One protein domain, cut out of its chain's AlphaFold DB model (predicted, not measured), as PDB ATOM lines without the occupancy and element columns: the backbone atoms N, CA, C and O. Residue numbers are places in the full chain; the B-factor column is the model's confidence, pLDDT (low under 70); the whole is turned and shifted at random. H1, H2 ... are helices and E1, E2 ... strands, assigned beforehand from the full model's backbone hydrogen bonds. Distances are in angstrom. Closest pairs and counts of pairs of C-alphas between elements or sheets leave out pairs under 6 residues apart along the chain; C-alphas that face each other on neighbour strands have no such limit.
ATOM      1  N   LEU A  19      75.819  97.441 129.852       83.38
ATOM      2  CA  LEU A  19      77.261  97.226 129.774       83.38
ATOM      3  C   LEU A  19      77.601  96.216 128.675       83.38
ATOM      4  O   LEU A  19      78.497  96.473 127.872       83.38
ATOM      5  N   ASN A  20      76.853  95.113 128.592       81.31
ATOM      6  CA  ASN A  20      77.010  94.127 127.527       81.31
ATOM      7  C   ASN A  20      76.741  94.754 126.157       81.31
ATOM      8  O   ASN A  20      77.581  94.639 125.270       81.31
ATOM      9  N   GLY A  21      75.653  95.508 125.989       80.88
ATOM     10  CA  GLY A  21      75.364  96.220 124.741       80.88
ATOM     11  C   GLY A  21      76.504  97.153 124.309       80.88
ATOM     12  O   GLY A  21      76.927  97.133 123.147       80.88
ATOM     13  N   LYS A  22      77.068  97.915 125.257       84.25
ATOM     14  CA  LYS A  22      78.227  98.782 125.015       84.25
ATOM     15  C   LYS A  22      79.461  97.975 124.602       84.25
ATOM     16  O   LYS A  22      80.052  98.268 123.563       84.25
ATOM     17  N   LEU A  23      79.804  96.926 125.349       86.31
ATOM     18  CA  LEU A  23      80.947  96.055 125.060       86.31
ATOM     19  C   LEU A  23      80.814  95.351 123.706       86.31
ATOM     20  O   LEU A  23      81.793  95.271 122.963       86.31
ATOM     21  N   PHE A  24      79.619  94.872 123.356       83.69
ATOM     22  CA  PHE A  24      79.342  94.249 122.061       83.69
ATOM     23  C   PHE A  24      79.610  95.214 120.903       83.69
ATOM     24  O   PHE A  24      80.202  94.812 119.896       83.69
ATOM     25  N   ASN A  25      79.209  96.479 121.047       82.31
ATOM     26  CA  ASN A  25      79.415  97.496 120.021       82.31
ATOM     27  C   ASN A  25      80.873  97.980 119.935       82.31
ATOM     28  O   ASN A  25      81.400  98.137 118.829       82.31
ATOM     29  N   GLU A  26      81.529  98.210 121.076       86.94
ATOM     30  CA  GLU A  26      82.924  98.674 121.135       86.94
ATOM     31  C   GLU A  26      83.887  97.619 120.589       86.94
ATOM     32  O   GLU A  26      84.713  97.922 119.731       86.94
ATOM     33  N   ASN A  27      83.708  96.358 120.987       86.31
ATOM     34  CA  ASN A  27      84.542  95.247 120.521       86.31
ATOM     35  C   ASN A  27      84.099  94.684 119.162       86.31
ATOM     36  O   ASN A  27      84.657  93.690 118.694       86.31
ATOM     37  N   LYS A  28      83.074  95.282 118.535       85.75
ATOM     38  CA  LYS A  28      82.520  94.851 117.243       85.75
ATOM     39  C   LYS A  28      82.180  93.355 117.223       85.75
ATOM     40  O   LYS A  28      82.370  92.680 116.215       85.75
ATOM     41  N   LEU A  29      81.646  92.819 118.323       85.69
ATOM     42  CA  LEU A  29      81.431  91.375 118.474       85.69
ATOM     43  C   LEU A  29      80.451  90.817 117.439       85.69
ATOM     44  O   LEU A  29      80.679  89.730 116.918       85.69
ATOM     45  N   THR A  30      79.399  91.563 117.088       80.56
ATOM     46  CA  THR A  30      78.455  91.162 116.030       80.56
ATOM     47  C   THR A  30      79.135  91.106 114.663       80.56
ATOM     48  O   THR A  30      78.917  90.162 113.909       80.56
ATOM     49  N   LEU A  31      80.014  92.070 114.367       82.94
ATOM     50  CA  LEU A  31      80.822  92.071 113.146       82.94
ATOM     51  C   LEU A  31      81.753  90.862 113.119       82.94
ATOM     52  O   LEU A  31      81.770  90.129 112.138       82.94
ATOM     53  N   ASN A  32      82.467  90.611 114.212       85.88
ATOM     54  CA  ASN A  32      83.387  89.484 114.313       85.88
ATOM     55  C   ASN A  32      82.645  88.153 114.153       85.88
ATOM     56  O   ASN A  32      83.051  87.326 113.344       85.88
ATOM     57  N   LYS A  33      81.507  87.974 114.837       85.31
ATOM     58  CA  LYS A  33      80.647  86.792 114.670       85.31
ATOM     59  C   LYS A  33      80.169  86.629 113.230       85.31
ATOM     60  O   LYS A  33      80.115  85.512 112.735       85.31
ATOM     61  N   ARG A  34      79.837  87.724 112.544       86.75
ATOM     62  CA  ARG A  34      79.349  87.675 111.164       86.75
ATOM     63  C   ARG A  34      80.451  87.412 110.132       86.75
ATOM     64  O   ARG A  34      80.161  86.797 109.109       86.75
ATOM     65  N   LEU A  35      81.667  87.911 110.353       83.62
ATOM     66  CA  LEU A  35      82.751  87.875 109.363       83.62
ATOM     67  C   LEU A  35      83.782  86.762 109.594       83.62
ATOM     68  O   LEU A  35      84.522  86.465 108.658       83.62
ATOM     69  N   LEU A  36      83.870  86.208 110.808       85.56
ATOM     70  CA  LEU A  36      84.899  85.238 111.212       85.56
ATOM     71  C   LEU A  36      84.333  83.861 111.590       85.56
ATOM     72  O   LEU A  36      85.106  82.978 111.956       85.56
ATOM     73  N   ALA A  37      83.012  83.668 111.539       88.06
ATOM     74  CA  ALA A  37      82.416  82.352 111.761       88.06
ATOM     75  C   ALA A  37      82.856  81.379 110.659       88.06
ATOM     76  O   ALA A  37      82.746  81.696 109.475       88.06
ATOM     77  N   ALA A  38      83.328  80.192 111.047       87.56
ATOM     78  CA  ALA A  38      83.796  79.164 110.114       87.56
ATOM     79  C   ALA A  38      82.644  78.558 109.292       87.56
ATOM     80  O   ALA A  38      82.846  78.009 108.211       87.56
ATOM     81  N   GLU A  39      81.426  78.682 109.807       88.50
ATOM     82  CA  GLU A  39      80.176  78.264 109.187       88.50
ATOM     83  C   GLU A  39      79.744  79.191 108.044       88.50
ATOM     84  O   GLU A  39      78.868  78.830 107.257       88.50
ATOM     85  N   ILE A  40      80.352  80.376 107.941       88.00
ATOM     86  CA  ILE A  40      80.072  81.365 106.904       88.00
ATOM     87  C   ILE A  40      81.221  81.362 105.900       88.00
ATOM     88  O   ILE A  40      82.378  81.585 106.241       88.00
ATOM     89  N   GLU A  41      80.879  81.149 104.635       88.75
ATOM     90  CA  GLU A  41      81.805  81.217 103.518       88.75
ATOM     91  C   GLU A  41      81.836  82.652 102.964       88.75
ATOM     92  O   GLU A  41      80.837  83.118 102.399       88.75
ATOM     93  N   PRO A  42      82.952  83.389 103.145       86.25
ATOM     94  CA  PRO A  42      83.051  84.761 102.684       86.25
ATOM     95  C   PRO A  42      83.224  84.808 101.167       86.25
ATOM     96  O   PRO A  42      84.129  84.185 100.604       86.25
ATOM     97  N   TYR A  43      82.413  85.620 100.495       87.25
ATOM     98  CA  TYR A  43      82.527  85.780  99.052       87.25
ATOM     99  C   TYR A  43      83.572  86.847  98.693       87.25
ATOM    100  O   TYR A  43      83.501  88.012  99.107       87.25
ATOM    101  N   SER A  44      84.551  86.466  97.868       84.12
ATOM    102  CA  SER A  44      85.591  87.375  97.382       84.12
ATOM    103  C   SER A  44      85.886  87.178  95.897       84.12
ATOM    104  O   SER A  44      85.891  86.064  95.377       84.12
ATOM    105  N   LYS A  45      86.132  88.289  95.199       84.75
ATOM    106  CA  LYS A  45      86.583  88.304  93.807       84.75
ATOM    107  C   LYS A  45      88.058  88.659  93.758       84.75
ATOM    108  O   LYS A  45      88.442  89.778  94.102       84.75
ATOM    109  N   LEU A  46      88.861  87.723  93.273       86.25
ATOM    110  CA  LEU A  46      90.266  87.942  92.966       86.25
ATOM    111  C   LEU A  46      90.406  88.339  91.492       86.25
ATOM    112  O   LEU A  46      89.958  87.615  90.604       86.25
ATOM    113  N   LYS A  47      91.032  89.482  91.222       85.06
ATOM    114  CA  LYS A  47      91.408  89.925  89.876       85.06
ATOM    115  C   LYS A  47      92.924  89.940  89.767       85.06
ATOM    116  O   LYS A  47      93.595  90.525  90.608       85.06
ATOM    117  N   ILE A  48      93.455  89.308  88.730       83.56
ATOM    118  CA  ILE A  48      94.895  89.221  88.471       83.56
ATOM    119  C   ILE A  48      95.189  90.058  87.225       83.56
ATOM    120  O   ILE A  48      94.581  89.825  86.185       83.56
ATOM    121  N   TYR A  49      96.089  91.037  87.332       80.62
ATOM    122  CA  TYR A  49      96.335  92.049  86.291       80.62
ATOM    123  C   TYR A  49      97.688  91.910  85.583       80.62
ATOM    124  O   TYR A  49      97.999  92.716  84.712       80.62
ATOM    125  N   GLY A  50      98.502  90.914  85.933       67.62
ATOM    126  CA  GLY A  50      99.764  90.629  85.242       67.62
ATOM    127  C   GLY A  50     100.838  90.050  86.155       67.62
ATOM    128  O   GLY A  50     100.632  89.933  87.361       67.62
ATOM    129  N   LEU A  51     101.974  89.678  85.560       66.44
ATOM    130  CA  LEU A  51     103.204  89.304  86.261       66.44
ATOM    131  C   LEU A  51     104.192  90.472  86.235       66.44
ATOM    132  O   LEU A  51     104.470  91.045  85.187       66.44
ATOM    133  N   ASN A  52     104.752  90.778  87.391       67.56
ATOM    134  CA  ASN A  52     105.893  91.651  87.604       67.56
ATOM    135  C   ASN A  52     107.063  90.810  88.148       67.56
ATOM    136  O   ASN A  52     106.877  89.672  88.572       67.56
ATOM    137  N   LEU A  53     108.279  91.367  88.146       61.72
ATOM    138  CA  LEU A  53     109.524  90.684  88.560       61.72
ATOM    139  C   LEU A  53     109.480  90.049  89.972       61.72
ATOM    140  O   LEU A  53     110.313  89.206  90.279       61.72
ATOM    141  N   LEU A  54     108.510  90.432  90.812       67.00
ATOM    142  CA  LEU A  54     108.292  89.952  92.185       67.00
ATOM    143  C   LEU A  54     107.071  89.020  92.356       67.00
ATOM    144  O   LEU A  54     106.882  88.483  93.443       67.00
ATOM    145  N   GLY A  55     106.231  88.818  91.331       69.94
ATOM    146  CA  GLY A  55     105.025  87.982  91.438       69.94
ATOM    147  C   GLY A  55     103.861  88.434  90.553       69.94
ATOM    148  O   GLY A  55     104.042  89.204  89.619       69.94
ATOM    149  N   LYS A  56     102.648  87.931  90.824       74.81
ATOM    150  CA  LYS A  56     101.412  88.363  90.148       74.81
ATOM    151  C   LYS A  56     100.816  89.582  90.860       74.81
ATOM    152  O   LYS A  56     100.592  89.529  92.067       74.81
ATOM    153  N   ASN A  57     100.471  90.629  90.114       77.50
ATOM    154  CA  ASN A  57      99.644  91.724  90.618       77.50
ATOM    155  C   ASN A  57      98.199  91.246  90.767       77.50
ATOM    156  O   ASN A  57      97.525  90.970  89.771       77.50
ATOM    157  N   CYS A  58      97.719  91.179  92.005       76.25
ATOM    158  CA  CYS A  58      96.373  90.729  92.337       76.25
ATOM    159  C   CYS A  58      95.629  91.822  93.118       76.25
ATOM    160  O   CYS A  58      96.186  92.391  94.053       76.25
ATOM    161  N   SER A  59      94.363  92.084  92.787       81.94
ATOM    162  CA  SER A  59      93.431  92.776  93.682       81.94
ATOM    163  C   SER A  59      92.390  91.786  94.182       81.94
ATOM    164  O   SER A  59      91.868  90.970  93.424       81.94
ATOM    165  N   CYS A  60      92.094  91.842  95.474       79.62
ATOM    166  CA  CYS A  60      91.003  91.090  96.069       79.62
ATOM    167  C   CYS A  60      89.933  92.083  96.512       79.62
ATOM    168  O   CYS A  60      90.225  93.024  97.251       79.62
ATOM    169  N   LYS A  61      88.698  91.887  96.051       83.81
ATOM    170  CA  LYS A  61      87.532  92.643  96.511       83.81
ATOM    171  C   LYS A  61      86.562  91.677  97.177       83.81
ATOM    172  O   LYS A  61      86.027  90.789  96.517       83.81
ATOM    173  N   ALA A  62      86.324  91.861  98.472       82.06
ATOM    174  CA  ALA A  62      85.264  91.153  99.178       82.06
ATOM    175  C   ALA A  62      83.899  91.765  98.823       82.06
ATOM    176  O   ALA A  62      83.756  92.990  98.828       82.06
ATOM    177  N   GLU A  63      82.907  90.924  98.520       85.56
ATOM    178  CA  GLU A  63      81.509  91.340  98.321       85.56
ATOM    179  C   GLU A  63      80.645  90.593  99.345       85.56
ATOM    180  O   GLU A  63      80.020  89.582  99.031       85.56
ATOM    181  N   ARG A  64      80.656  91.078 100.593       84.25
ATOM    182  CA  ARG A  64      80.081  90.379 101.761       84.25
ATOM    183  C   ARG A  64      78.558  90.222 101.722       84.25
ATOM    184  O   ARG A  64      77.988  89.393 102.429       84.25
ATOM    185  N   GLU A  65      77.898  90.980 100.854       81.81
ATOM    186  CA  GLU A  65      76.493  90.801 100.465       81.81
ATOM    187  C   GLU A  65      76.184  89.381  99.975       81.81
ATOM    188  O   GLU A  65      75.059  88.904 100.121       81.81
ATOM    189  N   LYS A  66      77.188  88.722  99.387       83.94
ATOM    190  CA  LYS A  66      77.088  87.408  98.747       83.94
ATOM    191  C   LYS A  66      77.643  86.279  99.602       83.94
ATOM    192  O   LYS A  66      77.767  85.167  99.100       83.94
ATOM    193  N   ASP A  67      77.996  86.554 100.855       87.38
ATOM    194  CA  ASP A  67      78.417  85.509 101.784       87.38
ATOM    195  C   ASP A  67      77.313  84.453 101.925       87.38
ATOM    196  O   ASP A  67      76.124  84.773 102.038       87.38
ATOM    197  N   THR A  68      77.718  83.190 101.963       87.25
ATOM    198  CA  THR A  68      76.818  82.041 102.091       87.25
ATOM    199  C   THR A  68      77.210  81.179 103.281       87.25
ATOM    200  O   THR A  68      78.184  81.450 103.976       87.25
ATOM    201  N   LEU A  69      76.433  80.134 103.553       87.81
ATOM    202  CA  LEU A  69      76.877  79.087 104.469       87.81
ATOM    203  C   LEU A  69      77.947  78.229 103.797       87.81
ATOM    204  O   LEU A  69      77.847  77.954 102.600       87.81
ATOM    205  N   CYS A  70      78.913  77.761 104.582       82.31
ATOM    206  CA  CYS A  70      79.884  76.784 104.116       82.31
ATOM    207  C   CYS A  70      79.177  75.462 103.783       82.31
ATOM    208  O   CYS A  70      78.566  74.818 104.638       82.31
ATOM    209  N   SER A  71      79.286  75.038 102.526       70.38
ATOM    210  CA  SER A  71      78.650  73.818 102.015       70.38
ATOM    211  C   SER A  71      79.189  72.528 102.653       70.38
ATOM    212  O   SER A  71      78.451  71.553 102.794       70.38
ATOM    213  N   ASN A  72      80.443  72.520 103.113       62.94
ATOM    214  CA  ASN A  72      81.141  71.306 103.559       62.94
ATOM    215  C   ASN A  72      80.790  70.839 104.982       62.94
ATOM    216  O   ASN A  72      81.114  69.713 105.351       62.94
ATOM    217  N   LEU A  73      80.111  71.667 105.781       57.22
ATOM    218  CA  LEU A  73      79.643  71.283 107.121       57.22
ATOM    219  C   LEU A  73      78.304  70.522 107.077       57.22
ATOM    220  O   LEU A  73      77.891  69.914 108.061       57.22
ATOM    221  N   SER A  74      77.646  70.503 105.915       53.25
ATOM    222  CA  SER A  74      76.294  69.977 105.706       53.25
ATOM    223  C   SER A  74      76.199  68.452 105.573       53.25
ATOM    224  O   SER A  74      75.197  67.941 105.075       53.25
ATOM    225  N   SER A  75      77.178  67.672 106.055       56.91
ATOM    226  CA  SER A  75      76.936  66.241 106.264       56.91
ATOM    227  C   SER A  75      75.870  66.114 107.362       56.91
ATOM    228  O   SER A  75      76.195  66.114 108.548       56.91
ATOM    229  N   HIS A  76      74.594  66.102 106.960       54.53
ATOM    230  CA  HIS A  76      73.365  66.289 107.747       54.53
ATOM    231  C   HIS A  76      73.082  65.191 108.787       54.53
ATOM    232  O   HIS A  76      71.939  64.824 109.049       54.53
ATOM    233  N   LYS A  77      74.118  64.633 109.407       60.34
ATOM    234  CA  LYS A  77      74.013  63.513 110.332       60.34
ATOM    235  C   LYS A  77      73.534  63.922 111.730       60.34
ATOM    236  O   LYS A  77      73.102  63.048 112.473       60.34
ATOM    237  N   TYR A  78      73.567  65.212 112.098       68.44
ATOM    238  CA  TYR A  78      73.317  65.655 113.480       68.44
ATOM    239  C   TYR A  78      72.401  66.886 113.587       68.44
ATOM    240  O   TYR A  78      72.595  67.884 112.895       68.44
ATOM    241  N   LYS A  79      71.447  66.852 114.534       71.75
ATOM    242  CA  LYS A  79      70.524  67.968 114.851       71.75
ATOM    243  C   LYS A  79      71.252  69.278 115.176       71.75
ATOM    244  O   LYS A  79      70.787  70.346 114.791       71.75
ATOM    245  N   PHE A  80      72.399  69.190 115.851       75.31
ATOM    246  CA  PHE A  80      73.231  70.348 116.178       75.31
ATOM    247  C   PHE A  80      73.693  71.101 114.924       75.31
ATOM    248  O   PHE A  80      73.643  72.325 114.894       75.31
ATOM    249  N   GLN A  81      74.052  70.381 113.858       76.44
ATOM    250  CA  GLN A  81      74.481  71.002 112.608       76.44
ATOM    251  C   GLN A  81      73.341  71.785 111.950       76.44
ATOM    252  O   GLN A  81      73.528  72.923 111.545       76.44
ATOM    253  N   SER A  82      72.131  71.218 111.929       74.94
ATOM    254  CA  SER A  82      70.949  71.909 111.396       74.94
ATOM    255  C   SER A  82      70.622  73.192 112.172       74.94
ATOM    256  O   SER A  82      70.255  74.204 111.567       74.94
ATOM    257  N   TYR A  83      70.794  73.173 113.498       80.00
ATOM    258  CA  TYR A  83      70.678  74.377 114.319       80.00
ATOM    259  C   TYR A  83      71.745  75.416 113.947       80.00
ATOM    260  O   TYR A  83      71.400  76.570 113.700       80.00
ATOM    261  N   MET A  84      73.015  75.009 113.848       81.88
ATOM    262  CA  MET A  84      74.121  75.904 113.494       81.88
ATOM    263  C   MET A  84      73.938  76.518 112.103       81.88
ATOM    264  O   MET A  84      74.123  77.725 111.946       81.88
ATOM    265  N   ASP A  85      73.499  75.737 111.117       81.50
ATOM    266  CA  ASP A  85      73.211  76.224 109.767       81.50
ATOM    267  C   ASP A  85      72.085  77.270 109.792       81.50
ATOM    268  O   ASP A  85      72.185  78.330 109.170       81.50
ATOM    269  N   SER A  86      71.016  76.999 110.545       79.69
ATOM    270  CA  SER A  86      69.875  77.913 110.682       79.69
ATOM    271  C   SER A  86      70.271  79.208 111.395       79.69
ATOM    272  O   SER A  86      69.892  80.297 110.960       79.69
ATOM    273  N   TYR A  87      71.081  79.099 112.449       84.88
ATOM    274  CA  TYR A  87      71.610  80.229 113.207       84.88
ATOM    275  C   TYR A  87      72.477  81.146 112.336       84.88
ATOM    276  O   TYR A  87      72.225  82.350 112.255       84.88
ATOM    277  N   HIS A  88      73.460  80.590 111.623       86.50
ATOM    278  CA  HIS A  88      74.349  81.388 110.774       86.50
ATOM    279  C   HIS A  88      73.621  81.957 109.555       86.50
ATOM    280  O   HIS A  88      73.883  83.093 109.161       86.50
ATOM    281  N   ARG A  89      72.635  81.238 109.005       85.00
ATOM    282  CA  ARG A  89      71.758  81.777 107.958       85.00
ATOM    283  C   ARG A  89      70.974  82.986 108.457       85.00
ATOM    284  O   ARG A  89      70.917  83.997 107.761       85.00
ATOM    285  N   ALA A  90      70.404  82.899 109.659       83.94
ATOM    286  CA  ALA A  90      69.700  84.018 110.271       83.94
ATOM    287  C   ALA A  90      70.638  85.217 110.478       83.94
ATOM    288  O   ALA A  90      70.265  86.330 110.119       83.94
ATOM    289  N   LEU A  91      71.875  84.998 110.945       84.12
ATOM    290  CA  LEU A  91      72.888  86.058 111.046       84.12
ATOM    291  C   LEU A  91      73.203  86.702 109.691       84.12
ATOM    292  O   LEU A  91      73.267  87.928 109.604       84.12
ATOM    293  N   ILE A  92      73.371  85.901 108.632       83.44
ATOM    294  CA  ILE A  92      73.621  86.408 107.277       83.44
ATOM    295  C   ILE A  92      72.480  87.298 106.814       83.44
ATOM    296  O   ILE A  92      72.759  88.359 106.263       83.44
ATOM    297  N   ILE A  93      71.229  86.884 107.032       80.69
ATOM    298  CA  ILE A  93      70.026  87.592 106.575       80.69
ATOM    299  C   ILE A  93      69.773  88.858 107.400       80.69
ATOM    300  O   ILE A  93      69.571  89.924 106.817       80.69
ATOM    301  N   MET A  94      69.806  88.751 108.732       81.75
ATOM    302  CA  MET A  94      69.499  89.851 109.653       81.75
ATOM    303  C   MET A  94      70.580  90.929 109.677       81.75
ATOM    304  O   MET A  94      70.255  92.091 109.903       81.75
ATOM    305  N   PHE A  95      71.838  90.552 109.433       84.69
ATOM    306  CA  PHE A  95      72.969  91.473 109.429       84.69
ATOM    307  C   PHE A  95      73.691  91.454 108.071       84.69
ATOM    308  O   PHE A  95      74.780  90.873 107.946       84.69
ATOM    309  N   PRO A  96      73.079  92.035 107.019       82.81
ATOM    310  CA  PRO A  96      73.765  92.301 105.756       82.81
ATOM    311  C   PRO A  96      75.053  93.101 105.981       82.81
ATOM    312  O   PRO A  96      75.131  93.972 106.848       82.81
ATOM    313  N   SER A  97      76.065  92.817 105.163       84.38
ATOM    314  CA  SER A  97      77.311  93.580 105.131       84.38
ATOM    315  C   SER A  97      77.503  94.180 103.740       84.38
ATOM    316  O   SER A  97      78.219  93.638 102.902       84.38
ATOM    317  N   GLU A  98      76.804  95.282 103.480       82.31
ATOM    318  CA  GLU A  98      76.894  96.016 102.215       82.31
ATOM    319  C   GLU A  98      78.115  96.932 102.226       82.31
ATOM    320  O   GLU A  98      78.347  97.652 103.197       82.31
ATOM    321  N   ASN A  99      78.938  96.888 101.174       78.81
ATOM    322  CA  ASN A  99      80.205  97.634 101.112       78.81
ATOM    323  C   ASN A  99      81.135  97.397 102.327       78.81
ATOM    324  O   ASN A  99      81.892  98.284 102.721       78.81
ATOM    325  N   ASN A 100      81.097  96.194 102.914       73.06
ATOM    326  CA  ASN A 100      81.790  95.822 104.160       73.06
ATOM    327  C   ASN A 100      81.315  96.576 105.420       73.06
ATOM    328  O   ASN A 100      81.984  96.528 106.452       73.06
ATOM    329  N   ILE A 101      80.159  97.239 105.370       81.62
ATOM    330  CA  ILE A 101      79.522  97.879 106.523       81.62
ATOM    331  C   ILE A 101      78.401  96.966 107.004       81.62
ATOM    332  O   ILE A 101      77.455  96.686 106.273       81.62
ATOM    333  N   LEU A 102      78.517  96.477 108.239       84.62
ATOM    334  CA  LEU A 102      77.459  95.686 108.856       84.62
ATOM    335  C   LEU A 102      76.279  96.585 109.217       84.62
ATOM    336  O   LEU A 102      76.446  97.585 109.914       84.62
ATOM    337  N   SER A 103      75.092  96.195 108.779       83.81
ATOM    338  CA  SER A 103      73.852  96.918 109.022       83.81
ATOM    339  C   SER A 103      72.733  95.932 109.327       83.81
ATOM    340  O   SER A 103      72.850  94.749 109.030       83.81
ATOM    341  N   ILE A 104      71.643  96.417 109.919       83.56
ATOM    342  CA  ILE A 104      70.360  95.694 109.964       83.56
ATOM    343  C   ILE A 104      69.456  96.061 108.776       83.56
ATOM    344  O   ILE A 104      68.386  95.482 108.606       83.56
ATOM    345  N   HIS A 105      69.894  97.031 107.971       83.25
ATOM    346  CA  HIS A 105      69.261  97.492 106.741       83.25
ATOM    347  C   HIS A 105      70.020  96.955 105.536       83.25
ATOM    348  O   HIS A 105      71.239  96.785 105.587       83.25
ATOM    349  N   SER A 106      69.310  96.762 104.436       81.31
ATOM    350  CA  SER A 106      69.887  96.387 103.154       81.31
ATOM    351  C   SER A 106      69.241  97.227 102.069       81.31
ATOM    352  O   SER A 106      68.032  97.434 102.079       81.31
ATOM    353  N   SER A 107      70.050  97.711 101.133       79.38
ATOM    354  CA  SER A 107      69.554  98.365  99.919       79.38
ATOM    355  C   SER A 107      69.135  97.357  98.845       79.38
ATOM    356  O   SER A 107      68.418  97.709  97.912       79.38
ATOM    357  N   THR A 108      69.578  96.104  98.969       73.69
ATOM    358  CA  THR A 108      69.459  95.080  97.922       73.69
ATOM    359  C   THR A 108      68.405  94.010  98.205       73.69
ATOM    360  O   THR A 108      67.967  93.331  97.276       73.69
ATOM    361  N   ARG A 109      67.973  93.841  99.460       74.12
ATOM    362  CA  ARG A 109      66.968  92.841  99.856       74.12
ATOM    363  C   ARG A 109      66.087  93.334 101.002       74.12
ATOM    364  O   ARG A 109      66.542  94.101 101.842       74.12
ATOM    365  N   LYS A 110      64.860  92.808 101.083       73.38
ATOM    366  CA  LYS A 110      63.966  93.039 102.228       73.38
ATOM    367  C   LYS A 110      64.590  92.463 103.503       73.38
ATOM    368  O   LYS A 110      64.954  91.287 103.555       73.38
ATOM    369  N   THR A 111      64.708  93.297 104.522       75.25
ATOM    370  CA  THR A 111      65.253  92.967 105.840       75.25
ATOM    371  C   THR A 111      64.151  92.712 106.862       75.25
ATOM    372  O   THR A 111      62.976  93.005 106.644       75.25
ATOM    373  N   PHE A 112      64.538  92.194 108.032       75.94
ATOM    374  CA  PHE A 112      63.624  92.084 109.168       75.94
ATOM    375  C   PHE A 112      63.062  93.449 109.587       75.94
ATOM    376  O   PHE A 112      61.912  93.549 110.001       75.94
ATOM    377  N   GLN A 113      63.847  94.515 109.447       78.69
ATOM    378  CA  GLN A 113      63.377  95.856 109.762       78.69
ATOM    379  C   GLN A 113      62.356  96.362 108.734       78.69
ATOM    380  O   GLN A 113      61.377  96.982 109.144       78.69
ATOM    381  N   ASP A 114      62.517  96.035 107.450       78.19
ATOM    382  CA  ASP A 114      61.506  96.336 106.424       78.19
ATOM    383  C   ASP A 114      60.209  95.569 106.702       78.19
ATOM    384  O   ASP A 114      59.122  96.136 106.650       78.19
ATOM    385  N   PHE A 115      60.309  94.302 107.122       78.12
ATOM    386  CA  PHE A 115      59.150  93.531 107.584       78.12
ATOM    387  C   PHE A 115      58.428  94.212 108.758       78.12
ATOM    388  O   PHE A 115      57.200  94.303 108.761       78.12
ATOM    389  N   LEU A 116      59.174  94.726 109.739       78.19
ATOM    390  CA  LEU A 116      58.591  95.439 110.876       78.19
ATOM    391  C   LEU A 116      57.983  96.796 110.495       78.19
ATOM    392  O   LEU A 116      57.063  97.241 111.175       78.19
ATOM    393  N   LYS A 117      58.499  97.483 109.475       79.44
ATOM    394  CA  LYS A 117      58.020  98.818 109.091       79.44
ATOM    395  C   LYS A 117      56.878  98.779 108.088       79.44
ATOM    396  O   LYS A 117      55.865  99.436 108.303       79.44
ATOM    397  N   ASP A 118      57.048  98.006 107.027       75.56
ATOM    398  CA  ASP A 118      56.156  98.023 105.869       75.56
ATOM    399  C   ASP A 118      55.134  96.885 105.937       75.56
ATOM    400  O   ASP A 118      54.038  96.987 105.390       75.56
ATOM    401  N   GLY A 119      55.479  95.791 106.624       68.00
ATOM    402  CA  GLY A 119      54.631  94.606 106.730       68.00
ATOM    403  C   GLY A 119      53.612  94.652 107.867       68.00
ATOM    404  O   GLY A 119      52.727  93.796 107.917       68.00
ATOM    405  N   LEU A 120      53.727  95.599 108.806       66.00
ATOM    406  CA  LEU A 120      53.000  95.572 110.079       66.00
ATOM    407  C   LEU A 120      52.607  96.966 110.573       66.00
ATOM    408  O   LEU A 120      53.268  97.959 110.300       66.00
TER     409      LEU A 120
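What this domain is: This is residues 19 to 120 of the 197 residues of an uncharacterized protein of Nematocida sp. ERTm5 (UniProt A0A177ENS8). A long two-stranded hairpin, E1 and E2, reaches out as an arm from a loose body of four helices and long loops. The longest helix, H3, runs crosswise to this arm, with the short helices H1 and H2 following each other at an angle on one side of the body and H4 near the last residue of H3, away from the arm. The printed part has 102 residues, with four named helices and two named strands in the order H1, H2, E1, E2, H3, H4; the two strands make one antiparallel sheet, and the class is mixed, helices and strands. The whole is loose, with a radius of gyration of the C-alphas of 17.2 A, and elongated, spanning 58 by 36 by 32 A.

Where its parts are: H1, residues 19 to 26, is 10.4 A long and begins at C-alpha 19 (77.261, 97.226, 129.774). H2, residues 29 to 36, is 10.1 A long. E1, residues 44 to 52, is 22.9 A long, and it bends by 55 degrees at residue 49, near (96.335, 92.049, 86.291). E2, residues 55 to 62, is 21.5 A long. H3, residues 79 to 94, is 22.5 A long. H4, residues 112 to 118, is 10.1 A long and ends at C-alpha 118 (56.156, 98.023, 105.869).

How they stand to each other: H1 and H2 are close but not clearly touching; their closest C-alphas, of Phe 24 and Thr 30, are 6.8 A apart, and they run the same way at a steep tilt of 45 degrees. E1 and E2 form a hairpin, antiparallel at 161 degrees between directions, with N 45 and O 61 at 2.8 A and N 57 and O 50 at 2.8 A, within hydrogen-bond range. Residues 40 to 41 pair with residues 68 to 69, antiparallel. H2 and H3 are close but not clearly touching, with C-alphas of Arg 34 and Leu 91 closest at 6.7 A; they are only just about perpendicular, at 70.5 degrees. H3 and H4 are close but not clearly touching, with C-alphas of Met 94 and Phe 112 closest at 6.3 A, the same way at a steep tilt of 48 degrees. E1 and H3 are apart. In H1, H2, H3 and H4 every O i to N i+4 pair is within hydrogen-bond range.

The domain as a whole: The two C-alphas farthest apart, of Leu 53 and Leu 120, are 60.7 A apart. The printed part has no cut. The links E2 to H3, 16 residues, and H3 to H4, 17 residues, are long; residues 75 to 80 stand free. The mean pLDDT of the printed part is 79.3, and residues 50 to 55, 72 to 78 and 119 to 120 are under 70.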